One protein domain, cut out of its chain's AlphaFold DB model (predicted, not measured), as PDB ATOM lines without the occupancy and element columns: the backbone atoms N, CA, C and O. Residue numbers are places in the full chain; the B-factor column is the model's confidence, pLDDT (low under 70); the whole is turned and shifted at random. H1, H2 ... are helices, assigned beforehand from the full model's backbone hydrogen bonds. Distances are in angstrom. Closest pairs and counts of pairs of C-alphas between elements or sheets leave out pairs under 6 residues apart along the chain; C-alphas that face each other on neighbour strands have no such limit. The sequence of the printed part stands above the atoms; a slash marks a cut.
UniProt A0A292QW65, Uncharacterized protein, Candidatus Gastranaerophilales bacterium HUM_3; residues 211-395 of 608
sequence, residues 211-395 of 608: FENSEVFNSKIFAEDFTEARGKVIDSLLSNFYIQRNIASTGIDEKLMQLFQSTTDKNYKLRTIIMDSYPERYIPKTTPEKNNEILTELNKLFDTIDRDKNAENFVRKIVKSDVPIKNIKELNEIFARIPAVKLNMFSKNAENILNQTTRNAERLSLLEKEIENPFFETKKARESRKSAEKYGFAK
ATOM      1  N   PHE A 211     -60.828  22.900  56.349       93.62
ATOM      2  CA  PHE A 211     -61.154  24.326  56.403       93.62
ATOM      3  C   PHE A 211     -62.202  24.612  57.484       93.62
ATOM      4  O   PHE A 211     -62.911  23.717  57.942       93.62
ATOM      5  N   GLU A 212     -62.318  25.874  57.882       94.19
ATOM      6  CA  GLU A 212     -63.473  26.346  58.640       94.19
ATOM      7  C   GLU A 212     -64.719  26.334  57.750       94.19
ATOM      8  O   GLU A 212     -64.638  26.476  56.528       94.19
ATOM      9  N   ASN A 213     -65.886  26.138  58.360       94.06
ATOM     10  CA  ASN A 213     -67.136  26.119  57.612       94.06
ATOM     11  C   ASN A 213     -67.491  27.528  57.123       94.06
ATOM     12  O   ASN A 213     -67.484  28.479  57.898       94.06
ATOM     13  N   SER A 214     -67.857  27.623  55.847       94.94
ATOM     14  CA  SER A 214     -68.503  28.792  55.243       94.94
ATOM     15  C   SER A 214     -69.916  28.434  54.775       94.94
ATOM     16  O   SER A 214     -70.287  27.253  54.727       94.94
ATOM     17  N   GLU A 215     -70.712  29.437  54.407       94.00
ATOM     18  CA  GLU A 215     -72.024  29.202  53.792       94.00
ATOM     19  C   GLU A 215     -71.889  28.484  52.442       94.00
ATOM     20  O   GLU A 215     -72.676  27.586  52.143       94.00
ATOM     21  N   VAL A 216     -70.845  28.810  51.670       95.19
ATOM     22  CA  VAL A 216     -70.624  28.262  50.328       95.19
ATOM     23  C   VAL A 216     -69.974  26.885  50.381       95.19
ATOM     24  O   VAL A 216     -70.489  25.946  49.786       95.19
ATOM     25  N   PHE A 217     -68.849  26.733  51.086       95.69
ATOM     26  CA  PHE A 217     -68.090  25.482  51.179       95.69
ATOM     27  C   PHE A 217     -67.859  25.078  52.638       95.69
ATOM     28  O   PHE A 217     -67.169  25.748  53.405       95.69
ATOM     29  N   ASN A 218     -68.440  23.948  53.031       95.50
ATOM     30  CA  ASN A 218     -68.376  23.438  54.397       95.50
ATOM     31  C   ASN A 218     -68.220  21.918  54.424       95.50
ATOM     32  O   ASN A 218     -68.356  21.223  53.412       95.50
ATOM     33  N   SER A 219     -67.980  21.396  55.623       95.69
ATOM     34  CA  SER A 219     -67.755  19.979  55.878       95.69
ATOM     35  C   SER A 219     -68.899  19.085  55.396       95.69
ATOM     36  O   SER A 219     -68.654  17.949  54.987       95.69
ATOM     37  N   LYS A 220     -70.149  19.573  55.440       94.75
ATOM     38  CA  LYS A 220     -71.325  18.810  55.003       94.75
ATOM     39  C   LYS A 220     -71.334  18.665  53.484       94.75
ATOM     40  O   LYS A 220     -71.367  17.532  53.008       94.75
ATOM     41  N   ILE A 221     -71.201  19.776  52.754       94.06
ATOM     42  CA  ILE A 221     -71.130  19.755  51.285       94.06
ATOM     43  C   ILE A 221     -69.934  18.917  50.830       94.06
ATOM     44  O   ILE A 221     -70.080  18.032  49.992       94.06
ATOM     45  N   PHE A 222     -68.765  19.119  51.446       95.06
ATOM     46  CA  PHE A 222     -67.577  18.321  51.153       95.06
ATOM     47  C   PHE A 222     -67.838  16.818  51.286       95.06
ATOM     48  O   PHE A 222     -67.414  16.051  50.425       95.06
ATOM     49  N   ALA A 223     -68.531  16.389  52.346       94.94
ATOM     50  CA  ALA A 223     -68.794  14.980  52.603       94.94
ATOM     51  C   ALA A 223     -69.881  14.379  51.695       94.94
ATOM     52  O   ALA A 223     -69.757  13.212  51.315       94.94
ATOM     53  N   GLU A 224     -70.920  15.145  51.355       92.94
ATOM     54  CA  GLU A 224     -72.003  14.728  50.447       92.94
ATOM     55  C   GLU A 224     -71.487  14.528  49.019       92.94
ATOM     56  O   GLU A 224     -71.743  13.496  48.397       92.94
ATOM     57  N   ASP A 225     -70.653  15.455  48.557       92.62
ATOM     58  CA  ASP A 225     -70.120  15.486  47.196       92.62
ATOM     59  C   ASP A 225     -68.736  14.825  47.062       92.62
ATOM     60  O   ASP A 225     -68.070  14.916  46.022       92.62
ATOM     61  N   PHE A 226     -68.265  14.140  48.103       94.56
ATOM     62  CA  PHE A 226     -66.920  13.577  48.118       94.56
ATOM     63  C   PHE A 226     -66.724  12.470  47.073       94.56
ATOM     64  O   PHE A 226     -67.420  11.450  47.048       94.56
ATOM     65  N   THR A 227     -65.640  12.581  46.308       95.31
ATOM     66  CA  THR A 227     -65.062  11.474  45.534       95.31
ATOM     67  C   THR A 227     -63.573  11.359  45.836       95.31
ATOM     68  O   THR A 227     -62.943  12.329  46.251       95.31
ATOM     69  N   GLU A 228     -62.976  10.185  45.605       94.75
ATOM     70  CA  GLU A 228     -61.530  10.004  45.804       94.75
ATOM     71  C   GLU A 228     -60.711  10.965  44.922       94.75
ATOM     72  O   GLU A 228     -59.696  11.497  45.363       94.75
ATOM     73  N   ALA A 229     -61.176  11.238  43.697       97.19
ATOM     74  CA  ALA A 229     -60.572  12.217  42.798       97.19
ATOM     75  C   ALA A 229     -60.597  13.639  43.380       97.19
ATOM     76  O   ALA A 229     -59.571  14.317  43.375       97.19
ATOM     77  N   ARG A 230     -61.748  14.068  43.915       97.12
ATOM     78  CA  ARG A 230     -61.902  15.375  44.569       97.12
ATOM     79  C   ARG A 230     -61.023  15.492  45.814       97.12
ATOM     80  O   ARG A 230     -60.302  16.475  45.944       97.12
ATOM     81  N   GLY A 231     -61.011  14.460  46.661       95.62
ATOM     82  CA  GLY A 231     -60.126  14.385  47.827       95.62
ATOM     83  C   GLY A 231     -58.655  14.563  47.449       95.62
ATOM     84  O   GLY A 231     -57.996  15.444  47.981       95.62
ATOM     85  N   LYS A 232     -58.171  13.831  46.434       97.19
ATOM     86  CA  LYS A 232     -56.778  13.944  45.959       97.19
ATOM     87  C   LYS A 232     -56.409  15.331  45.438       97.19
ATOM     88  O   LYS A 232     -55.260  15.735  45.584       97.19
ATOM     89  N   VAL A 233     -57.342  16.045  44.809       97.75
ATOM     90  CA  VAL A 233     -57.088  17.424  44.357       97.75
ATOM     91  C   VAL A 233     -57.009  18.380  45.543       97.75
ATOM     92  O   VAL A 233     -56.109  19.212  45.556       97.75
ATOM     93  N   ILE A 234     -57.871  18.235  46.553       96.62
ATOM     94  CA  ILE A 234     -57.778  19.027  47.791       96.62
ATOM     95  C   ILE A 234     -56.476  18.719  48.543       96.62
ATOM     96  O   ILE A 234     -55.775  19.644  48.944       96.62
ATOM     97  N   ASP A 235     -56.097  17.447  48.661       95.50
ATOM     98  CA  ASP A 235     -54.841  17.043  49.301       95.50
ATOM     99  C   ASP A 235     -53.621  17.606  48.554       95.50
ATOM    100  O   ASP A 235     -52.692  18.120  49.177       95.50
ATOM    101  N   SER A 236     -53.620  17.552  47.215       96.06
ATOM    102  CA  SER A 236     -52.551  18.120  46.383       96.06
ATOM    103  C   SER A 236     -52.507  19.647  46.481       96.06
ATOM    104  O   SER A 236     -51.416  20.211  46.569       96.06
ATOM    105  N   LEU A 237     -53.663  20.316  46.553       95.44
ATOM    106  CA  LEU A 237     -53.749  21.757  46.779       95.44
ATOM    107  C   LEU A 237     -53.107  22.131  48.121       95.44
ATOM    108  O   LEU A 237     -52.192  22.944  48.148       95.44
ATOM    109  N   LEU A 238     -53.548  21.512  49.218       92.75
ATOM    110  CA  LEU A 238     -53.056  21.800  50.572       92.75
ATOM    111  C   LEU A 238     -51.599  21.413  50.775       92.75
ATOM    112  O   LEU A 238     -50.898  22.000  51.596       92.75
ATOM    113  N   SER A 239     -51.145  20.411  50.029       92.62
ATOM    114  CA  SER A 239     -49.739  20.075  49.992       92.62
ATOM    115  C   SER A 239     -48.992  21.217  49.301       92.62
ATOM    116  O   SER A 239     -48.143  21.835  49.929       92.62
ATOM    117  N   ASN A 240     -49.301  21.538  48.043       92.31
ATOM    118  CA  ASN A 240     -48.476  22.402  47.186       92.31
ATOM    119  C   ASN A 240     -48.656  23.911  47.368       92.31
ATOM    120  O   ASN A 240     -47.795  24.679  46.929       92.31
ATOM    121  N   PHE A 241     -49.724  24.329  48.036       90.88
ATOM    122  CA  PHE A 241     -50.064  25.727  48.253       90.88
ATOM    123  C   PHE A 241     -50.461  25.935  49.709       90.88
ATOM    124  O   PHE A 241     -51.188  25.136  50.298       90.88
ATOM    125  N   TYR A 242     -50.007  27.039  50.295       88.81
ATOM    126  CA  TYR A 242     -50.430  27.415  51.634       88.81
ATOM    127  C   TYR A 242     -51.810  28.082  51.545       88.81
ATOM    128  O   TYR A 242     -51.911  29.253  51.185       88.81
ATOM    129  N   ILE A 243     -52.879  27.316  51.798       89.50
ATOM    130  CA  ILE A 243     -54.269  27.799  51.811       89.50
ATOM    131  C   ILE A 243     -54.714  28.072  53.247       89.50
ATOM    132  O   ILE A 243     -54.638  27.186  54.100       89.50
ATOM    133  N   GLN A 244     -55.169  29.298  53.513       88.69
ATOM    134  CA  GLN A 244     -55.702  29.672  54.821       88.69
ATOM    135  C   GLN A 244     -56.980  28.880  55.145       88.69
ATOM    136  O   GLN A 244     -57.770  28.557  54.257       88.69
ATOM    137  N   ARG A 245     -57.176  28.537  56.426       90.75
ATOM    138  CA  ARG A 245     -58.308  27.700  56.860       90.75
ATOM    139  C   ARG A 245     -59.622  28.473  56.991       90.75
ATOM    140  O   ARG A 245     -60.673  27.888  56.762       90.75
ATOM    141  N   ASN A 246     -59.560  29.759  57.320       90.62
ATOM    142  CA  ASN A 246     -60.684  30.676  57.536       90.62
ATOM    143  C   ASN A 246     -61.290  31.192  56.216       90.62
ATOM    144  O   ASN A 246     -61.395  32.399  55.979       90.62
ATOM    145  N   ILE A 247     -61.691  30.265  55.342       89.56
ATOM    146  CA  ILE A 247     -62.031  30.530  53.935       89.56
ATOM    147  C   ILE A 247     -63.152  31.565  53.741       89.56
ATOM    148  O   ILE A 247     -63.055  32.371  52.816       89.56
ATOM    149  N   ALA A 248     -64.139  31.610  54.648       86.88
ATOM    150  CA  ALA A 248     -65.236  32.582  54.621       86.88
ATOM    151  C   ALA A 248     -64.718  34.023  54.733       86.88
ATOM    152  O   ALA A 248     -65.000  34.866  53.890       86.88
ATOM    153  N   SER A 249     -63.874  34.291  55.735       83.69
ATOM    154  CA  SER A 249     -63.309  35.630  55.969       83.69
ATOM    155  C   SER A 249     -62.361  36.100  54.862       83.69
ATOM    156  O   SER A 249     -62.103  37.290  54.728       83.69
ATOM    157  N   THR A 250     -61.849  35.166  54.058       83.69
ATOM    158  CA  THR A 250     -60.942  35.455  52.939       83.69
ATOM    159  C   THR A 250     -61.650  35.574  51.586       83.69
ATOM    160  O   THR A 250     -61.015  35.988  50.619       83.69
ATOM    161  N   GLY A 251     -62.930  35.187  51.495       86.06
ATOM    162  CA  GLY A 251     -63.709  35.204  50.249       86.06
ATOM    163  C   GLY A 251     -63.208  34.238  49.165       86.06
ATOM    164  O   GLY A 251     -63.340  34.527  47.976       86.06
ATOM    165  N   ILE A 252     -62.568  33.125  49.548       92.38
ATOM    166  CA  ILE A 252     -62.007  32.139  48.595       92.38
ATOM    167  C   ILE A 252     -62.822  30.842  48.494       92.38
ATOM    168  O   ILE A 252     -62.493  29.962  47.693       92.38
ATOM    169  N   ASP A 253     -63.856  30.705  49.316       95.00
ATOM    170  CA  ASP A 253     -64.741  29.545  49.407       95.00
ATOM    171  C   ASP A 253     -65.428  29.209  48.076       95.00
ATOM    172  O   ASP A 253     -65.425  28.043  47.679       95.00
ATOM    173  N   GLU A 254     -65.899  30.204  47.320       95.88
ATOM    174  CA  GLU A 254     -66.472  30.002  45.980       95.88
ATOM    175  C   GLU A 254     -65.479  29.361  45.001       95.88
ATOM    176  O   GLU A 254     -65.811  28.428  44.264       95.88
ATOM    177  N   LYS A 255     -64.219  29.809  45.010       96.00
ATOM    178  CA  LYS A 255     -63.181  29.285  44.105       96.00
ATOM    179  C   LYS A 255     -62.711  27.901  44.523       96.00
ATOM    180  O   LYS A 255     -62.434  27.066  43.656       96.00
ATOM    181  N   LEU A 256     -62.652  27.634  45.829       96.56
ATOM    182  CA  LEU A 256     -62.431  26.286  46.351       96.56
ATOM    183  C   LEU A 256     -63.573  25.348  45.954       96.56
ATOM    184  O   LEU A 256     -63.305  24.235  45.494       96.56
ATOM    185  N   MET A 257     -64.823  25.805  46.055       96.62
ATOM    186  CA  MET A 257     -65.987  25.040  45.615       96.62
ATOM    187  C   MET A 257     -65.920  24.745  44.114       96.62
ATOM    188  O   MET A 257     -66.079  23.593  43.714       96.62
ATOM    189  N   GLN A 258     -65.605  25.741  43.280       97.19
ATOM    190  CA  GLN A 258     -65.442  25.558  41.834       97.19
ATOM    191  C   GLN A 258     -64.362  24.510  41.513       97.19
ATOM    192  O   GLN A 258     -64.582  23.614  40.687       97.19
ATOM    193  N   LEU A 259     -63.206  24.575  42.183       97.81
ATOM    194  CA  LEU A 259     -62.126  23.598  42.022       97.81
ATOM    195  C   LEU A 259     -62.590  22.186  42.408       97.81
ATOM    196  O   LEU A 259     -62.339  21.213  41.684       97.81
ATOM    197  N   PHE A 260     -63.280  22.075  43.543       97.44
ATOM    198  CA  PHE A 260     -63.801  20.820  44.071       97.44
ATOM    199  C   PHE A 260     -64.853  20.210  43.133       97.44
ATOM    200  O   PHE A 260     -64.708  19.065  42.701       97.44
ATOM    201  N   GLN A 261     -65.869  20.975  42.736       96.44
ATOM    202  CA  GLN A 261     -66.978  20.484  41.919       96.44
ATOM    203  C   GLN A 261     -66.556  20.126  40.491       96.44
ATOM    204  O   GLN A 261     -66.986  19.089  39.978       96.44
ATOM    205  N   SER A 262     -65.666  20.918  39.878       97.12
ATOM    206  CA  SER A 262     -65.155  20.661  38.521       97.12
ATOM    207  C   SER A 262     -64.189  19.466  38.440       97.12
ATOM    208  O   SER A 262     -63.851  19.001  37.347       97.12
ATOM    209  N   THR A 263     -63.736  18.932  39.578       98.19
ATOM    210  CA  THR A 263     -62.844  17.770  39.617       98.19
ATOM    211  C   THR A 263     -63.614  16.460  39.424       98.19
ATOM    212  O   THR A 263     -64.610  16.182  40.094       98.19
ATOM    213  N   THR A 264     -63.099  15.611  38.531       97.06
ATOM    214  CA  THR A 264     -63.655  14.308  38.144       97.06
ATOM    215  C   THR A 264     -62.565  13.232  38.060       97.06
ATOM    216  O   THR A 264     -61.372  13.528  37.963       97.06
ATOM    217  N   ASP A 265     -62.961  11.958  37.975       96.12
ATOM    218  CA  ASP A 265     -62.031  10.830  37.782       96.12
ATOM    219  C   ASP A 265     -61.173  10.932  36.505       96.12
ATOM    220  O   ASP A 265     -60.134  10.272  36.393       96.12
ATOM    221  N   LYS A 266     -61.596  11.742  35.524       95.62
ATOM    222  CA  LYS A 266     -60.899  11.905  34.240       95.62
ATOM    223  C   LYS A 266     -59.802  12.969  34.294       95.62
ATOM    224  O   LYS A 266     -58.758  12.762  33.676       95.62
ATOM    225  N   ASN A 267     -60.019  14.075  35.011       97.00
ATOM    226  CA  ASN A 267     -59.113  15.230  34.995       97.00
ATOM    227  C   ASN A 267     -58.163  15.288  36.204       97.00
ATOM    228  O   ASN A 267     -57.052  15.800  36.056       97.00
ATOM    229  N   TYR A 268     -58.522  14.692  37.352       97.88
ATOM    230  CA  TYR A 268     -57.782  14.896  38.606       97.88
ATOM    231  C   TYR A 268     -56.281  14.603  38.488       97.88
ATOM    232  O   TYR A 268     -55.473  15.367  38.993       97.88
ATOM    233  N   LYS A 269     -55.888  13.548  37.758       97.31
ATOM    234  CA  LYS A 269     -54.474  13.159  37.621       97.31
ATOM    235  C   LYS A 269     -53.616  14.241  36.978       97.31
ATOM    236  O   LYS A 269     -52.453  14.374  37.328       97.31
ATOM    237  N   LEU A 270     -54.149  14.944  35.976       96.62
ATOM    238  CA  LEU A 270     -53.398  16.032  35.351       96.62
ATOM    239  C   LEU A 270     -53.379  17.253  36.270       96.62
ATOM    240  O   LEU A 270     -52.330  17.867  36.405       96.62
ATOM    241  N   ARG A 271     -54.501  17.553  36.938       97.56
ATOM    242  CA  ARG A 271     -54.592  18.656  37.902       97.56
ATOM    243  C   ARG A 271     -53.574  18.507  39.039       97.56
ATOM    244  O   ARG A 271     -52.839  19.451  39.297       97.56
ATOM    245  N   THR A 272     -53.456  17.317  39.638       97.31
ATOM    246  CA  THR A 272     -52.455  17.052  40.689       97.31
ATOM    247  C   THR A 272     -51.028  17.187  40.159       97.31
ATOM    248  O   THR A 272     -50.219  17.855  40.781       97.31
ATOM    249  N   ILE A 273     -50.737  16.649  38.967       95.31
ATOM    250  CA  ILE A 273     -49.414  16.793  38.330       95.31
ATOM    251  C   ILE A 273     -49.059  18.274  38.112       95.31
ATOM    252  O   ILE A 273     -47.931  18.671  38.362       95.31
ATOM    253  N   ILE A 274     -50.012  19.099  37.669       95.06
ATOM    254  CA  ILE A 274     -49.795  20.543  37.487       95.06
ATOM    255  C   ILE A 274     -49.469  21.215  38.827       95.06
ATOM    256  O   ILE A 274     -48.513  21.981  38.899       95.06
ATOM    257  N   MET A 275     -50.235  20.920  39.881       94.69
ATOM    258  CA  MET A 275     -49.994  21.463  41.221       94.69
ATOM    259  C   MET A 275     -48.629  21.046  41.783       94.69
ATOM    260  O   MET A 275     -47.933  21.870  42.370       94.69
ATOM    261  N   ASP A 276     -48.234  19.789  41.569       92.12
ATOM    262  CA  ASP A 276     -46.946  19.249  42.017       92.12
ATOM    263  C   ASP A 276     -45.761  19.878  41.267       92.12
ATOM    264  O   ASP A 276     -44.680  20.030  41.832       92.12
ATOM    265  N   SER A 277     -45.946  20.248  39.998       91.12
ATOM    266  CA  SER A 277     -44.894  20.847  39.171       91.12
ATOM    267  C   SER A 277     -44.746  22.355  39.336       91.12
ATOM    268  O   SER A 277     -43.690  22.891  39.009       91.12
ATOM    269  N   TYR A 278     -45.767  23.032  39.866       89.38
ATOM    270  CA  TYR A 278     -45.740  24.474  40.123       89.38
ATOM    271  C   TYR A 278     -46.124  24.808  41.576       89.38
ATOM    272  O   TYR A 278     -47.093  25.538  41.795       89.38
ATOM    273  N   PRO A 279     -45.401  24.275  42.583       88.56
ATOM    274  CA  PRO A 279     -45.715  24.530  43.982       88.56
ATOM    275  C   PRO A 279     -45.323  25.958  44.388       88.56
ATOM    276  O   PRO A 279     -44.262  26.454  44.014       88.56
ATOM    277  N   GLU A 280     -46.126  26.592  45.246       83.56
ATOM    278  CA  GLU A 280     -45.836  27.925  45.816       83.56
ATOM    279  C   GLU A 280     -45.653  27.879  47.351       83.56
ATOM    280  O   GLU A 280     -45.863  28.867  48.050       83.56
ATOM    281  N   ARG A 281     -45.229  26.729  47.903       66.88
ATOM    282  CA  ARG A 281     -45.126  26.490  49.363       66.88
ATOM    283  C   ARG A 281     -44.160  27.418  50.124       66.88
ATOM    284  O   ARG A 281     -44.248  27.494  51.343       66.88
ATOM    285  N   TYR A 282     -43.229  28.092  49.448       60.12
ATOM    286  CA  TYR A 282     -42.123  28.824  50.089       60.12
ATOM    287  C   TYR A 282     -42.423  30.292  50.432       60.12
ATOM    288  O   TYR A 282     -41.495  31.040  50.726       60.12
ATOM    289  N   ILE A 283     -43.685  30.731  50.404       61.28
ATOM    290  CA  ILE A 283     -44.055  32.105  50.772       61.28
ATOM    291  C   ILE A 283     -44.492  32.112  52.251       61.28
ATOM    292  O   ILE A 283     -45.596  31.657  52.546       61.28
ATOM    293  N   PRO A 284     -43.672  32.619  53.202       53.19
ATOM    294  CA  PRO A 284     -43.896  32.442  54.647       53.19
ATOM    295  C   PRO A 284     -45.150  33.135  55.198       53.19
ATOM    296  O   PRO A 284     -45.523  32.914  56.347       53.19
ATOM    297  N   LYS A 285     -45.789  33.996  54.399       63.44
ATOM    298  CA  LYS A 285     -47.040  34.687  54.716       63.44
ATOM    299  C   LYS A 285     -47.869  34.805  53.437       63.44
ATOM    300  O   LYS A 285     -47.680  35.744  52.671       63.44
ATOM    301  N   THR A 286     -48.751  33.840  53.176       69.38
ATOM    302  CA  THR A 286     -49.803  34.055  52.169       69.38
ATOM    303  C   THR A 286     -50.798  35.069  52.720       69.38
ATOM    304  O   THR A 286     -51.143  35.020  53.906       69.38
ATOM    305  N   THR A 287     -51.274  35.964  51.869       84.12
ATOM    306  CA  THR A 287     -52.409  36.834  52.177       84.12
ATOM    307  C   THR A 287     -53.679  36.264  51.534       84.12
ATOM    308  O   THR A 287     -53.570  35.471  50.587       84.12
ATOM    309  N   PRO A 288     -54.879  36.655  51.998       85.38
ATOM    310  CA  PRO A 288     -56.137  36.301  51.340       85.38
ATOM    311  C   PRO A 288     -56.121  36.597  49.834       85.38
ATOM    312  O   PRO A 288     -56.520  35.758  49.028       85.38
ATOM    313  N   GLU A 289     -55.553  37.736  49.429       87.88
ATOM    314  CA  GLU A 289     -55.428  38.143  48.025       87.88
ATOM    315  C   GLU A 289     -54.562  37.160  47.238       87.88
ATOM    316  O   GLU A 289     -54.888  36.812  46.101       87.88
ATOM    317  N   LYS A 290     -53.479  36.661  47.848       87.88
ATOM    318  CA  LYS A 290     -52.608  35.675  47.209       87.88
ATOM    319  C   LYS A 290     -53.293  34.316  47.070       87.88
ATOM    320  O   LYS A 290     -53.179  33.692  46.015       87.88
ATOM    321  N   ASN A 291     -54.041  33.866  48.080       89.75
ATOM    322  CA  ASN A 291     -54.860  32.653  47.965       89.75
ATOM    323  C   ASN A 291     -55.910  32.778  46.866       89.75
ATOM    324  O   ASN A 291     -56.097  31.849  46.077       89.75
ATOM    325  N   ASN A 292     -56.544  33.945  46.797       91.44
ATOM    326  CA  ASN A 292     -57.526  34.264  45.784       91.44
ATOM    327  C   ASN A 292     -56.909  34.232  44.375       91.44
ATOM    328  O   ASN A 292     -57.483  33.620  43.473       91.44
ATOM    329  N   GLU A 293     -55.724  34.824  44.186       91.94
ATOM    330  CA  GLU A 293     -54.970  34.768  42.924       91.94
ATOM    331  C   GLU A 293     -54.643  33.317  42.542       91.94
ATOM    332  O   GLU A 293     -54.989  32.886  41.443       91.94
ATOM    333  N   ILE A 294     -54.050  32.535  43.454       92.19
ATOM    334  CA  ILE A 294     -53.661  31.136  43.206       92.19
ATOM    335  C   ILE A 294     -54.861  30.304  42.740       92.19
ATOM    336  O   ILE A 294     -54.782  29.617  41.721       92.19
ATOM    337  N   LEU A 295     -55.980  30.372  43.465       95.19
ATOM    338  CA  LEU A 295     -57.174  29.595  43.134       95.19
ATOM    339  C   LEU A 295     -57.825  30.066  41.830       95.19
ATOM    340  O   LEU A 295     -58.304  29.238  41.056       95.19
ATOM    341  N   THR A 296     -57.794  31.372  41.554       95.88
ATOM    342  CA  THR A 296     -58.278  31.931  40.281       95.88
ATOM    343  C   THR A 296     -57.463  31.391  39.108       95.88
ATOM    344  O   THR A 296     -58.032  30.898  38.134       95.88
ATOM    345  N   GLU A 297     -56.134  31.434  39.208       96.31
ATOM    346  CA  GLU A 297     -55.238  30.964  38.150       96.31
ATOM    347  C   GLU A 297     -55.325  29.439  37.962       96.31
ATOM    348  O   GLU A 297     -55.346  28.956  36.826       96.31
ATOM    349  N   LEU A 298     -55.466  28.670  39.049       97.62
ATOM    350  CA  LEU A 298     -55.721  27.227  38.987       97.62
ATOM    351  C   LEU A 298     -57.028  26.908  38.258       97.62
ATOM    352  O   LEU A 298     -57.015  26.128  37.305       97.62
ATOM    353  N   ASN A 299     -58.143  27.518  38.671       98.06
ATOM    354  CA  ASN A 299     -59.446  27.272  38.052       98.06
ATOM    355  C   ASN A 299     -59.443  27.665  36.574       98.06
ATOM    356  O   ASN A 299     -59.879  26.878  35.737       98.06
ATOM    357  N   LYS A 300     -58.859  28.818  36.229       97.94
ATOM    358  CA  LYS A 300     -58.719  29.268  34.838       97.94
ATOM    359  C   LYS A 300     -57.927  28.277  33.982       97.94
ATOM    360  O   LYS A 300     -58.353  27.941  32.871       97.94
ATOM    361  N   LEU A 301     -56.796  27.782  34.490       97.88
ATOM    362  CA  LEU A 301     -55.989  26.799  33.767       97.88
ATOM    363  C   LEU A 301     -56.751  25.482  33.600       97.88
ATOM    364  O   LEU A 301     -56.761  24.908  32.511       97.88
ATOM    365  N   PHE A 302     -57.391  25.002  34.666       98.38
ATOM    366  CA  PHE A 302     -58.136  23.748  34.646       98.38
ATOM    367  C   PHE A 302     -59.347  23.799  33.724       98.38
ATOM    368  O   PHE A 302     -59.539  22.869  32.943       98.38
ATOM    369  N   ASP A 303     -60.091  24.901  33.718       97.38
ATOM    370  CA  ASP A 303     -61.174  25.119  32.760       97.38
ATOM    371  C   ASP A 303     -60.653  25.122  31.316       97.38
ATOM    372  O   ASP A 303     -61.269  24.522  30.432       97.38
ATOM    373  N   THR A 304     -59.490  25.734  31.071       96.81
ATOM    374  CA  THR A 304     -58.859  25.772  29.742       96.81
ATOM    375  C   THR A 304     -58.479  24.372  29.255       96.81
ATOM    376  O   THR A 304     -58.850  23.979  28.147       96.81
ATOM    377  N   ILE A 305     -57.762  23.591  30.068       97.31
ATOM    378  CA  ILE A 305     -57.296  22.253  29.662       97.31
ATOM    379  C   ILE A 305     -58.420  21.218  29.620       97.31
ATOM    380  O   ILE A 305     -58.333  20.272  28.841       97.31
ATOM    381  N   ASP A 306     -59.467  21.376  30.431       95.75
ATOM    382  CA  ASP A 306     -60.588  20.439  30.435       95.75
ATOM    383  C   ASP A 306     -61.511  20.653  29.223       95.75
ATOM    384  O   ASP A 306     -62.141  19.699  28.756       95.75
ATOM    385  N   ARG A 307     -61.569  21.879  28.682       95.12
ATOM    386  CA  ARG A 307     -62.365  22.226  27.489       95.12
ATOM    387  C   ARG A 307     -61.597  22.048  26.177       95.12
ATOM    388  O   ARG A 307     -62.204  21.660  25.181       95.12
ATOM    389  N   ASP A 308     -60.284  22.291  26.159       95.25
ATOM    390  CA  ASP A 308     -59.458  22.190  24.951       95.25
ATOM    391  C   ASP A 308     -58.400  21.082  25.050       95.25
ATOM    392  O   ASP A 308     -57.371  21.181  25.724       95.25
ATOM    393  N   LYS A 309     -58.595  20.032  24.249       95.00
ATOM    394  CA  LYS A 309     -57.670  18.897  24.147       95.00
ATOM    395  C   LYS A 309     -56.273  19.292  23.649       95.00
ATOM    396  O   LYS A 309     -55.299  18.583  23.916       95.00
ATOM    397  N   ASN A 310     -56.134  20.369  22.881       95.75
ATOM    398  CA  ASN A 310     -54.826  20.885  22.483       95.75
ATOM    399  C   ASN A 310     -54.103  21.517  23.667       95.75
ATOM    400  O   ASN A 310     -52.913  21.246  23.833       95.75
ATOM    401  N   ALA A 311     -54.820  22.266  24.508       96.75
ATOM    402  CA  ALA A 311     -54.276  22.809  25.747       96.75
ATOM    403  C   ALA A 311     -53.860  21.669  26.685       96.75
ATOM    404  O   ALA A 311     -52.703  21.618  27.100       96.75
ATOM    405  N   GLU A 312     -54.733  20.675  26.899       96.81
ATOM    406  CA  GLU A 312     -54.427  19.472  27.686       96.81
ATOM    407  C   GLU A 312     -53.134  18.787  27.207       96.81
ATOM    408  O   GLU A 312     -52.228  18.497  27.992       96.81
ATOM    409  N   ASN A 313     -53.021  18.537  25.898       95.69
ATOM    410  CA  ASN A 313     -51.857  17.872  25.312       95.69
ATOM    411  C   ASN A 313     -50.580  18.707  25.415       95.69
ATOM    412  O   ASN A 313     -49.499  18.131  25.560       95.69
ATOM    413  N   PHE A 314     -50.686  20.029  25.299       95.38
ATOM    414  CA  PHE A 314     -49.549  20.926  25.457       95.38
ATOM    415  C   PHE A 314     -49.056  20.925  26.906       95.38
ATOM    416  O   PHE A 314     -47.887  20.620  27.138       95.38
ATOM    417  N   VAL A 315     -49.948  21.128  27.883       95.06
ATOM    418  CA  VAL A 315     -49.590  21.114  29.312       95.06
ATOM    419  C   VAL A 315     -48.991  19.768  29.718       95.06
ATOM    420  O   VAL A 315     -47.937  19.727  30.343       95.06
ATOM    421  N   ARG A 316     -49.568  18.643  29.269       94.38
ATOM    422  CA  ARG A 316     -49.004  17.300  29.519       94.38
ATOM    423  C   ARG A 316     -47.568  17.116  29.028       94.38
ATOM    424  O   ARG A 316     -46.884  16.236  29.551       94.38
ATOM    425  N   LYS A 317     -47.150  17.842  27.988       92.25
ATOM    426  CA  LYS A 317     -45.772  17.805  27.480       92.25
ATOM    427  C   LYS A 317     -44.880  18.702  28.323       92.25
ATOM    428  O   LYS A 317     -43.890  18.217  28.847       92.25
ATOM    429  N   ILE A 318     -45.276  19.959  28.502       91.06
ATOM    430  CA  ILE A 318     -44.484  20.967  29.215       91.06
ATOM    431  C   ILE A 318     -44.188  20.542  30.652       91.06
ATOM    432  O   ILE A 318     -43.038  20.592  31.072       91.06
ATOM    433  N   VAL A 319     -45.189  20.021  31.364       90.06
ATOM    434  CA  VAL A 319     -45.032  19.579  32.757       90.06
ATOM    435  C   VAL A 319     -44.091  18.365  32.898       90.06
ATOM    436  O   VAL A 319     -43.580  18.092  33.974       90.06
ATOM    437  N   LYS A 320     -43.819  17.629  31.811       85.31
ATOM    438  CA  LYS A 320     -42.861  16.505  31.798       85.31
ATOM    439  C   LYS A 320     -41.452  16.886  31.346       85.31
ATOM    440  O   LYS A 320     -40.566  16.043  31.423       85.31
ATOM    441  N   SER A 321     -41.284  18.076  30.787       78.50
ATOM    442  CA  SER A 321     -40.093  18.476  30.035       78.50
ATOM    443  C   SER A 321     -39.154  19.393  30.831       78.50
ATOM    444  O   SER A 321     -38.275  20.005  30.232       78.50
ATOM    445  N   ASP A 322     -39.352  19.524  32.150       71.81
ATOM    446  CA  ASP A 322     -38.598  20.422  33.047       71.81
ATOM    447  C   ASP A 322     -38.458  21.859  32.511       71.81
ATOM    448  O   ASP A 322     -37.469  22.557  32.739       71.81
ATOM    449  N   VAL A 323     -39.467  22.315  31.766       82.81
ATOM    450  CA  VAL A 323     -39.470  23.641  31.152       82.81
ATOM    451  C   VAL A 323     -39.570  24.700  32.251       82.81
ATOM    452  O   VAL A 323     -40.457  24.584  33.102       82.81
ATOM    453  N   PRO A 324     -38.741  25.764  32.230       81.69
ATOM    454  CA  PRO A 324     -38.657  26.738  33.314       81.69
ATOM    455  C   PRO A 324     -39.822  27.741  33.279       81.69
ATOM    456  O   PRO A 324     -39.623  28.938  33.055       81.69
ATOM    457  N   ILE A 325     -41.047  27.255  33.479       86.00
ATOM    458  CA  ILE A 325     -42.239  28.065  33.751       86.00
ATOM    459  C   ILE A 325     -42.293  28.323  35.254       86.00
ATOM    460  O   ILE A 325     -42.221  27.389  36.048       86.00
ATOM    461  N   LYS A 326     -42.405  29.595  35.639       83.44
ATOM    462  CA  LYS A 326     -42.284  30.025  37.032       83.44
ATOM    463  C   LYS A 326     -43.477  29.588  37.877       83.44
ATOM    464  O   LYS A 326     -43.289  29.184  39.018       83.44
ATOM    465  N   ASN A 327     -44.689  29.730  37.344       87.19
ATOM    466  CA  ASN A 327     -45.931  29.407  38.040       87.19
ATOM    467  C   ASN A 327     -47.114  29.248  37.070       87.19
ATOM    468  O   ASN A 327     -46.996  29.427  35.858       87.19
ATOM    469  N   ILE A 328     -48.280  28.925  37.629       92.44
ATOM    470  CA  ILE A 328     -49.527  28.705  36.883       92.44
ATOM    471  C   ILE A 328     -49.989  29.970  36.143       92.44
ATOM    472  O   ILE A 328     -50.474  29.869  35.016       92.44
ATOM    473  N   LYS A 329     -49.789  31.156  36.733       92.62
ATOM    474  CA  LYS A 329     -50.149  32.442  36.118       92.62
ATOM    475  C   LYS A 329     -49.446  32.648  34.777       92.62
ATOM    476  O   LYS A 329     -50.089  32.967  33.782       92.62
ATOM    477  N   GLU A 330     -48.143  32.382  34.727       90.94
ATOM    478  CA  GLU A 330     -47.371  32.461  33.484       90.94
ATOM    479  C   GLU A 330     -47.905  31.495  32.411       90.94
ATOM    480  O   GLU A 330     -48.001  31.848  31.235       90.94
ATOM    481  N   LEU A 331     -48.324  30.285  32.798       92.19
ATOM    482  CA  LEU A 331     -48.919  29.332  31.858       92.19
ATOM    483  C   LEU A 331     -50.254  29.842  31.285       92.19
ATOM    484  O   LEU A 331     -50.507  29.694  30.087       92.19
ATOM    485  N   ASN A 332     -51.084  30.488  32.106       96.06
ATOM    486  CA  ASN A 332     -52.317  31.128  31.645       96.06
ATOM    487  C   ASN A 332     -52.053  32.331  30.727       96.06
ATOM    488  O   ASN A 332     -52.794  32.528  29.763       96.06
ATOM    489  N   GLU A 333     -51.003  33.118  30.972       94.50
ATOM    490  CA  GLU A 333     -50.593  34.224  30.092       94.50
ATOM    491  C   GLU A 333     -50.155  33.730  28.703       94.50
ATOM    492  O   GLU A 333     -50.494  34.350  27.692       94.50
ATOM    493  N   ILE A 334     -49.475  32.577  28.629       93.75
ATOM    494  CA  ILE A 334     -49.133  31.925  27.354       93.75
ATOM    495  C   ILE A 334     -50.406  31.556  26.579       93.75
ATOM    496  O   ILE A 334     -50.512  31.865  25.390       93.75
ATOM    497  N   PHE A 335     -51.388  30.936  27.242       94.81
ATOM    498  CA  PHE A 335     -52.659  30.568  26.606       94.81
ATOM    499  C   PHE A 335     -53.518  31.775  26.211       94.81
ATOM    500  O   PHE A 335     -54.271  31.686  25.244       94.81
ATOM    501  N   ALA A 336     -53.388  32.905  26.910       93.56
ATOM    502  CA  ALA A 336     -54.088  34.139  26.557       93.56
ATOM    503  C   ALA A 336     -53.568  34.767  25.251       93.56
ATOM    504  O   ALA A 336     -54.319  35.440  24.549       93.56
ATOM    505  N   ARG A 337     -52.291  34.550  24.920       92.00
ATOM    506  CA  ARG A 337     -51.635  35.145  23.744       92.00
ATOM    507  C   ARG A 337     -51.551  34.210  22.548       92.00
ATOM    508  O   ARG A 337     -51.517  34.669  21.408       92.00
ATOM    509  N   ILE A 338     -51.491  32.902  22.787       92.50
ATOM    510  CA  ILE A 338     -51.184  31.925  21.744       92.50
ATOM    511  C   ILE A 338     -52.245  30.828  21.726       92.50
ATOM    512  O   ILE A 338     -52.412  30.125  22.725       92.50
ATOM    513  N   PRO A 339     -52.911  30.599  20.578       92.69
ATOM    514  CA  PRO A 339     -53.909  29.546  20.462       92.69
ATOM    515  C   PRO A 339     -53.342  28.175  20.839       92.69
ATOM    516  O   PRO A 339     -52.285  27.763  20.349       92.69
ATOM    517  N   ALA A 340     -54.075  27.422  21.657       94.06
ATOM    518  CA  ALA A 340     -53.633  26.124  22.158       94.06
ATOM    519  C   ALA A 340     -53.354  25.104  21.040       94.06
ATOM    520  O   ALA A 340     -52.413  24.313  21.140       94.06
ATOM    521  N   VAL A 341     -54.105  25.157  19.932       92.94
ATOM    522  CA  VAL A 341     -53.832  24.371  18.713       92.94
ATOM    523  C   VAL A 341     -52.413  24.635  18.201       92.94
ATOM    524  O   VAL A 341     -51.674  23.689  17.913       92.94
ATOM    525  N   LYS A 342     -52.005  25.910  18.148       93.12
ATOM    526  CA  LYS A 342     -50.671  26.335  17.703       93.12
ATOM    527  C   LYS A 342     -49.600  25.820  18.665       93.12
ATOM    528  O   LYS A 342     -48.670  25.137  18.232       93.12
ATOM    529  N   LEU A 343     -49.783  26.041  19.969       94.31
ATOM    530  CA  LEU A 343     -48.886  25.537  21.019       94.31
ATOM    531  C   LEU A 343     -48.708  24.016  20.939       94.31
ATOM    532  O   LEU A 343     -47.591  23.506  20.995       94.31
ATOM    533  N   ASN A 344     -49.786  23.262  20.729       93.75
ATOM    534  CA  ASN A 344     -49.712  21.808  20.632       93.75
ATOM    535  C   ASN A 344     -49.000  21.339  19.346       93.75
ATOM    536  O   ASN A 344     -48.098  20.489  19.410       93.75
ATOM    537  N   MET A 345     -49.359  21.902  18.184       91.06
ATOM    538  CA  MET A 345     -48.767  21.553  16.880       91.06
ATOM    539  C   MET A 345     -47.257  21.830  16.829       91.06
ATOM    540  O   MET A 345     -46.483  21.004  16.313       91.06
ATOM    541  N   PHE A 346     -46.840  22.951  17.418       93.62
ATOM    542  CA  PHE A 346     -45.455  23.424  17.459       93.62
ATOM    543  C   PHE A 346     -44.787  23.224  18.830       93.62
ATOM    544  O   PHE A 346     -43.759  23.826  19.112       93.62
ATOM    545  N   SER A 347     -45.316  22.312  19.653       91.38
ATOM    546  CA  SER A 347     -44.877  22.066  21.042       91.38
ATOM    547  C   SER A 347     -43.366  21.942  21.243       91.38
ATOM    548  O   SER A 347     -42.844  22.543  22.168       91.38
ATOM    549  N   LYS A 348     -42.647  21.239  20.357       89.62
ATOM    550  CA  LYS A 348     -41.178  21.131  20.442       89.62
ATOM    551  C   LYS A 348     -40.466  22.479  20.314       89.62
ATOM    552  O   LYS A 348     -39.442  22.693  20.948       89.62
ATOM    553  N   ASN A 349     -40.973  23.361  19.453       91.12
ATOM    554  CA  ASN A 349     -40.378  24.676  19.272       91.12
ATOM    555  C   ASN A 349     -40.800  25.637  20.389       91.12
ATOM    556  O   ASN A 349     -39.977  26.405  20.865       91.12
ATOM    557  N   ALA A 350     -42.044  25.535  20.868       92.50
ATOM    558  CA  ALA A 350     -42.477  26.250  22.066       92.50
ATOM    559  C   ALA A 350     -41.595  25.890  23.277       92.50
ATOM    560  O   ALA A 350     -41.061  26.778  23.926       92.50
ATOM    561  N   GLU A 351     -41.358  24.599  23.519       91.69
ATOM    562  CA  GLU A 351     -40.433  24.097  24.545       91.69
ATOM    563  C   GLU A 351     -39.010  24.648  24.359       91.69
ATOM    564  O   GLU A 351     -38.406  25.143  25.305       91.69
ATOM    565  N   ASN A 352     -38.497  24.649  23.126       90.31
ATOM    566  CA  ASN A 352     -37.194  25.230  22.800       90.31
ATOM    567  C   ASN A 352     -37.112  26.735  23.126       90.31
ATOM    568  O   ASN A 352     -36.132  27.174  23.723       90.31
ATOM    569  N   ILE A 353     -38.135  27.523  22.781       91.12
ATOM    570  CA  ILE A 353     -38.200  28.958  23.104       91.12
ATOM    571  C   ILE A 353     -38.258  29.162  24.624       91.12
ATOM    572  O   ILE A 353     -37.508  29.974  25.168       91.12
ATOM    573  N   LEU A 354     -39.108  28.401  25.319       89.94
ATOM    574  CA  LEU A 354     -39.266  28.480  26.772       89.94
ATOM    575  C   LEU A 354     -37.961  28.141  27.514       89.94
ATOM    576  O   LEU A 354     -37.614  28.831  28.468       89.94
ATOM    577  N   ASN A 355     -37.202  27.150  27.036       88.69
ATOM    578  CA  ASN A 355     -35.918  26.743  27.621       88.69
ATOM    579  C   ASN A 355     -34.778  27.741  27.367       88.69
ATOM    580  O   ASN A 355     -33.814  27.782  28.128       88.69
ATOM    581  N   GLN A 356     -34.857  28.539  26.300       87.94
ATOM    582  CA  GLN A 356     -33.819  29.516  25.949       87.94
ATOM    583  C   GLN A 356     -34.081  30.926  26.499       87.94
ATOM    584  O   GLN A 356     -33.238  31.807  26.338       87.94
ATOM    585  N   THR A 357     -35.232  31.153  27.129       83.19
ATOM    586  CA  THR A 357     -35.666  32.467  27.624       83.19
ATOM    587  C   THR A 357     -35.917  32.403  29.123       83.19
ATOM    588  O   THR A 357     -36.370  31.383  29.628       83.19
ATOM    589  N   THR A 358     -35.637  33.483  29.852       73.56
ATOM    590  CA  THR A 358     -35.854  33.543  31.313       73.56
ATOM    591  C   THR A 358     -36.772  34.684  31.747       73.56
ATOM    592  O   THR A 358     -37.351  34.619  32.828       73.56
ATOM    593  N   ARG A 359     -36.940  35.727  30.921       79.25
ATOM    594  CA  ARG A 359     -37.821  36.872  31.198       79.25
ATOM    595  C   ARG A 359     -39.190  36.657  30.555       79.25
ATOM    596  O   ARG A 359     -39.264  36.466  29.345       79.25
ATOM    597  N   ASN A 360     -40.264  36.759  31.339       77.62
ATOM    598  CA  ASN A 360     -41.618  36.420  30.881       77.62
ATOM    599  C   ASN A 360     -42.088  37.273  29.678       77.62
ATOM    600  O   ASN A 360     -42.519  36.742  28.661       77.62
ATOM    601  N   ALA A 361     -41.913  38.600  29.723       78.69
ATOM    602  CA  ALA A 361     -42.333  39.476  28.619       78.69
ATOM    603  C   ALA A 361     -41.611  39.162  27.291       78.69
ATOM    604  O   ALA A 361     -42.232  39.126  26.228       78.69
ATOM    605  N   GLU A 362     -40.306  38.889  27.357       84.31
ATOM    606  CA  GLU A 362     -39.501  38.480  26.202       84.31
ATOM    607  C   GLU A 362     -39.955  37.113  25.675       84.31
ATOM    608  O   GLU A 362     -40.158  36.937  24.475       84.31
ATOM    609  N   ARG A 363     -40.185  36.163  26.585       87.38
ATOM    610  CA  ARG A 363     -40.664  34.811  26.293       87.38
ATOM    611  C   ARG A 363     -42.001  34.818  25.556       87.38
ATOM    612  O   ARG A 363     -42.118  34.153  24.529       87.38
ATOM    613  N   LEU A 364     -42.981  35.587  26.031       89.00
ATOM    614  CA  LEU A 364     -44.286  35.720  25.378       89.00
ATOM    615  C   LEU A 364     -44.147  36.324  23.974       89.00
ATOM    616  O   LEU A 364     -44.677  35.760  23.016       89.00
ATOM    617  N   SER A 365     -43.362  37.400  23.820       89.00
ATOM    618  CA  SER A 365     -43.131  38.008  22.502       89.00
ATOM    619  C   SER A 365     -42.424  37.058  21.529       89.00
ATOM    620  O   SER A 365     -42.743  37.059  20.338       89.00
ATOM    621  N   LEU A 366     -41.463  36.264  22.005       91.88
ATOM    622  CA  LEU A 366     -40.751  35.292  21.177       91.88
ATOM    623  C   LEU A 366     -41.645  34.116  20.797       91.88
ATOM    624  O   LEU A 366     -41.615  33.687  19.650       91.88
ATOM    625  N   LEU A 367     -42.481  33.616  21.706       92.62
ATOM    626  CA  LEU A 367     -43.449  32.581  21.357       92.62
ATOM    627  C   LEU A 367     -44.466  33.087  20.317       92.62
ATOM    628  O   LEU A 367     -44.798  32.358  19.391       92.62
ATOM    629  N   GLU A 368     -44.930  34.332  20.402       90.88
ATOM    630  CA  GLU A 368     -45.837  34.894  19.390       90.88
ATOM    631  C   GLU A 368     -45.185  34.963  17.997       90.88
ATOM    632  O   GLU A 368     -45.800  34.560  17.004       90.88
ATOM    633  N   LYS A 369     -43.932  35.437  17.926       91.75
ATOM    634  CA  LYS A 369     -43.219  35.702  16.663       91.75
ATOM    635  C   LYS A 369     -42.537  34.470  16.063       91.75
ATOM    636  O   LYS A 369     -42.533  34.301  14.850       91.75
ATOM    637  N   GLU A 370     -41.974  33.603  16.899       93.56
ATOM    638  CA  GLU A 370     -40.996  32.587  16.486       93.56
ATOM    639  C   GLU A 370     -41.477  31.144  16.682       93.56
ATOM    640  O   GLU A 370     -40.766  30.213  16.311       93.56
ATOM    641  N   ILE A 371     -42.685  30.900  17.213       93.25
ATOM    642  CA  ILE A 371     -43.179  29.525  17.442       93.25
ATOM    643  C   ILE A 371     -43.267  28.684  16.161       93.25
ATOM    644  O   ILE A 371     -43.132  27.460  16.215       93.25
ATOM    645  N   GLU A 372     -43.432  29.321  15.004       92.50
ATOM    646  CA  GLU A 372     -43.420  28.662  13.696       92.50
ATOM    647  C   GLU A 372     -42.007  28.476  13.127       92.50
ATOM    648  O   GLU A 372     -41.861  27.762  12.145       92.50
ATOM    649  N   ASN A 373     -40.963  29.061  13.718       90.62
ATOM    650  CA  ASN A 373     -39.585  28.945  13.245       90.62
ATOM    651  C   ASN A 373     -38.881  27.730  13.881       90.62
ATOM    652  O   ASN A 373     -38.412  27.813  15.016       90.62
ATOM    653  N   PRO A 374     -38.703  26.604  13.164       86.00
ATOM    654  CA  PRO A 374     -38.195  25.367  13.755       86.00
ATOM    655  C   PRO A 374     -36.680  25.397  14.030       86.00
ATOM    656  O   PRO A 374     -36.126  24.416  14.533       86.00
ATOM    657  N   PHE A 375     -35.999  26.493  13.681       87.69
ATOM    658  CA  PHE A 375     -34.579  26.723  13.965       87.69
ATOM    659  C   PHE A 375     -34.360  27.931  14.867       87.69
ATOM    660  O   PHE A 375     -33.249  28.466  14.880       87.69
ATOM    661  N   PHE A 376     -35.390  28.364  15.597       90.06
ATOM    662  CA  PHE A 376     -35.236  29.440  16.557       90.06
ATOM    663  C   PHE A 376     -34.084  29.138  17.529       90.06
ATOM    664  O   PHE A 376     -34.001  28.065  18.140       90.06
ATOM    665  N   GLU A 377     -33.177  30.101  17.646       87.75
ATOM    666  CA  GLU A 377     -32.026  30.040  18.531       87.75
ATOM    667  C   GLU A 377     -31.668  31.468  18.941       87.75
ATOM    668  O   GLU A 377     -31.381  32.314  18.083       87.75
ATOM    669  N   THR A 378     -31.677  31.730  20.247       87.06
ATOM    670  CA  THR A 378     -31.200  32.997  20.811       87.06
ATOM    671  C   THR A 378     -29.718  33.197  20.488       87.06
ATOM    672  O   THR A 378     -28.979  32.240  20.237       87.06
ATOM    673  N   LYS A 379     -29.241  34.450  20.529       86.69
ATOM    674  CA  LYS A 379     -27.818  34.760  20.303       86.69
ATOM    675  C   LYS A 379     -26.911  33.939  21.234       86.69
ATOM    676  O   LYS A 379     -25.976  33.296  20.764       86.69
ATOM    677  N   LYS A 380     -27.270  33.870  22.519       85.19
ATOM    678  CA  LYS A 380     -26.546  33.104  23.541       85.19
ATOM    679  C   LYS A 380     -26.531  31.600  23.251       85.19
ATOM    680  O   LYS A 380     -25.474  30.976  23.313       85.19
ATOM    681  N   ALA A 381     -27.677  31.008  22.899       87.25
ATOM    682  CA  ALA A 381     -27.741  29.586  22.557       87.25
ATOM    683  C   ALA A 381     -26.896  29.263  21.313       87.25
ATOM    684  O   ALA A 381     -26.171  28.269  21.296       87.25
ATOM    685  N   ARG A 382     -26.902  30.158  20.318       89.00
ATOM    686  CA  ARG A 382     -26.102  30.031  19.094       89.00
ATOM    687  C   ARG A 382     -24.607  30.063  19.371       89.00
ATOM    688  O   ARG A 382     -23.871  29.257  18.803       89.00
ATOM    689  N   GLU A 383     -24.158  30.983  20.215       88.88
ATOM    690  CA  GLU A 383     -22.762  31.074  20.650       88.88
ATOM    691  C   GLU A 383     -22.345  29.815  21.419       88.88
ATOM    692  O   GLU A 383     -21.328  29.203  21.088       88.88
ATOM    693  N   SER A 384     -23.181  29.356  22.357       87.19
ATOM    694  CA  SER A 384     -22.939  28.128  23.119       87.19
ATOM    695  C   SER A 384     -22.853  26.892  22.222       87.19
ATOM    696  O   SER A 384     -21.949  26.076  22.389       87.19
ATOM    697  N   ARG A 385     -23.758  26.747  21.245       89.69
ATOM    698  CA  ARG A 385     -23.731  25.632  20.291       89.69
ATOM    699  C   ARG A 385     -22.485  25.680  19.415       89.69
ATOM    700  O   ARG A 385     -21.838  24.654  19.257       89.69
ATOM    701  N   LYS A 386     -22.134  26.847  18.860       89.38
ATOM    702  CA  LYS A 386     -20.911  27.003  18.053       89.38
ATOM    703  C   LYS A 386     -19.656  26.664  18.857       89.38
ATOM    704  O   LYS A 386     -18.749  26.040  18.321       89.38
ATOM    705  N   SER A 387     -19.621  27.036  20.137       89.38
ATOM    706  CA  SER A 387     -18.551  26.639  21.053       89.38
ATOM    707  C   SER A 387     -18.520  25.116  21.240       89.38
ATOM    708  O   SER A 387     -17.496  24.486  20.999       89.38
ATOM    709  N   ALA A 388     -19.660  24.490  21.549       89.25
ATOM    710  CA  ALA A 388     -19.752  23.037  21.702       89.25
ATOM    711  C   ALA A 388     -19.372  22.266  20.422       89.25
ATOM    712  O   ALA A 388     -18.737  21.219  20.508       89.25
ATOM    713  N   GLU A 389     -19.715  22.788  19.241       90.25
ATOM    714  CA  GLU A 389     -19.288  22.251  17.942       90.25
ATOM    715  C   GLU A 389     -17.772  22.383  17.748       90.25
ATOM    716  O   GLU A 389     -17.124  21.417  17.353       90.25
ATOM    717  N   LYS A 390     -17.194  23.546  18.081       90.06
ATOM    718  CA  LYS A 390     -15.746  23.795  18.001       90.06
ATOM    719  C   LYS A 390     -14.943  22.827  18.874       90.06
ATOM    720  O   LYS A 390     -13.891  22.365  18.449       90.06
ATOM    721  N   TYR A 391     -15.436  22.522  20.072       90.12
ATOM    722  CA  TYR A 391     -14.765  21.636  21.030       90.12
ATOM    723  C   TYR A 391     -15.197  20.161  20.921       90.12
ATOM    724  O   TYR A 391     -14.809  19.348  21.753       90.12
ATOM    725  N   GLY A 392     -16.000  19.791  19.917       86.12
ATOM    726  CA  GLY A 392     -16.398  18.399  19.667       86.12
ATOM    727  C   GLY A 392     -17.464  17.828  20.615       86.12
ATOM    728  O   GLY A 392     -17.823  16.660  20.487       86.12
ATOM    729  N   PHE A 393     -18.027  18.636  21.517       84.88
ATOM    730  CA  PHE A 393     -19.124  18.234  22.409       84.88
ATOM    731  C   PHE A 393     -20.471  18.095  21.686       84.88
ATOM    732  O   PHE A 393     -21.375  17.424  22.187       84.88
ATOM    733  N   ALA A 394     -20.631  18.714  20.512       83.50
ATOM    734  CA  ALA A 394     -21.833  18.591  19.692       83.50
ATOM    735  C   ALA A 394     -21.489  18.454  18.203       83.50
ATOM    736  O   ALA A 394     -20.548  19.069  17.709       83.50
ATOM    737  N   LYS A 395     -22.280  17.675  17.455       81.75
ATOM    738  CA  LYS A 395     -22.130  17.571  15.996       81.75
ATOM    739  C   LYS A 395     -22.961  18.646  15.284       81.75
ATOM    740  O   LYS A 395     -24.126  18.836  15.652       81.75
TER     741      LYS A 395
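AT A GLANCE: This is residues 211 to 395 of the 608 residues of an uncharacterized protein of Candidatus Gastranaerophilales bacterium HUM_3 (UniProt A0A292QW65). An elongated, gently wound stack of short helices in two rows, with the chain stepping back and forth between them: H2, H5, H7 and H10 make one row, H4, H6, H8 and H11 the other. H1 lies at one end of the stack, and beyond H11 at the other end H12 leads away as an arm, where residues 387 to 392 stick out. The printed part has 185 residues with twelve named helices, H1 to H12 in order, and no named strand; the class is all helix. It is only just loose, close to compact, with a radius of gyration of the C-alphas of 19.3 A and spans of 66 by 34 by 27 A.

HOW THE PARTS SIT: H1, residues 219 to 224, touches no helix. H2, residues 228 to 240, touches H5, residues 268 to 277, at a shallow tilt of 9 degrees, the same way; their closest C-alphas, of Ala 229 and Tyr 268, are 5.7 A apart. H3, residues 247 to 250, is close to but not clearly touching H4, residues 253 to 262; their closest C-alphas, of Ile 247 and Asp 253, are 5.4 A apart. H4 touches H6, residues 288 to 307, the same way at a shallow tilt of 20 degrees, with C-alphas of Leu 259 and Asn 299 closest at 6.0 A. With residues 294 to 301 alone H6 touches H8, residues 328 to 337, at a steep tilt of 51 degrees; Glu 297 and Lys 329 have the closest C-alphas, 5.7 A. H6 and H7, residues 309 to 318, touch only at the corner, with the closest C-alphas, of Ile 305 and Glu 312, at 4.5 A. H7 touches H9, residues 340 to 345, with closest C-alphas of Phe 314 and Asn 344 at 4.9 A. H10, residues 347 to 356, and H11, residues 360 to 370, form a helical hairpin, with closest C-alphas of Ala 350 and Leu 367 at 6.4 A. H8 touches H11, with closest C-alphas of Ile 334 and Leu 364 at 6.5 A. H12, residues 379 to 390, touches no helix. Every O i to N i+4 pair is within hydrogen-bond range in each helix but H3, which is too short for one.

IN THESE COORDINATES: H1 begins at C-alpha 219, (-67.755, 19.979, 55.878). H6, the longest, spans 28.4 A from C-alpha 288 at (-56.137, 36.301, 51.340); H2 spans 18.1 A. H12 spans 16.5 A and ends at C-alpha 390, (-15.746, 23.795, 18.001).

THE WHOLE: The farthest C-alphas, of Lys 220 and Lys 390, are 67.0 A apart. The printed part has no cut, and no link is long. Mean pLDDT of the printed part is 90.8; residues 281 to 286 are under 70.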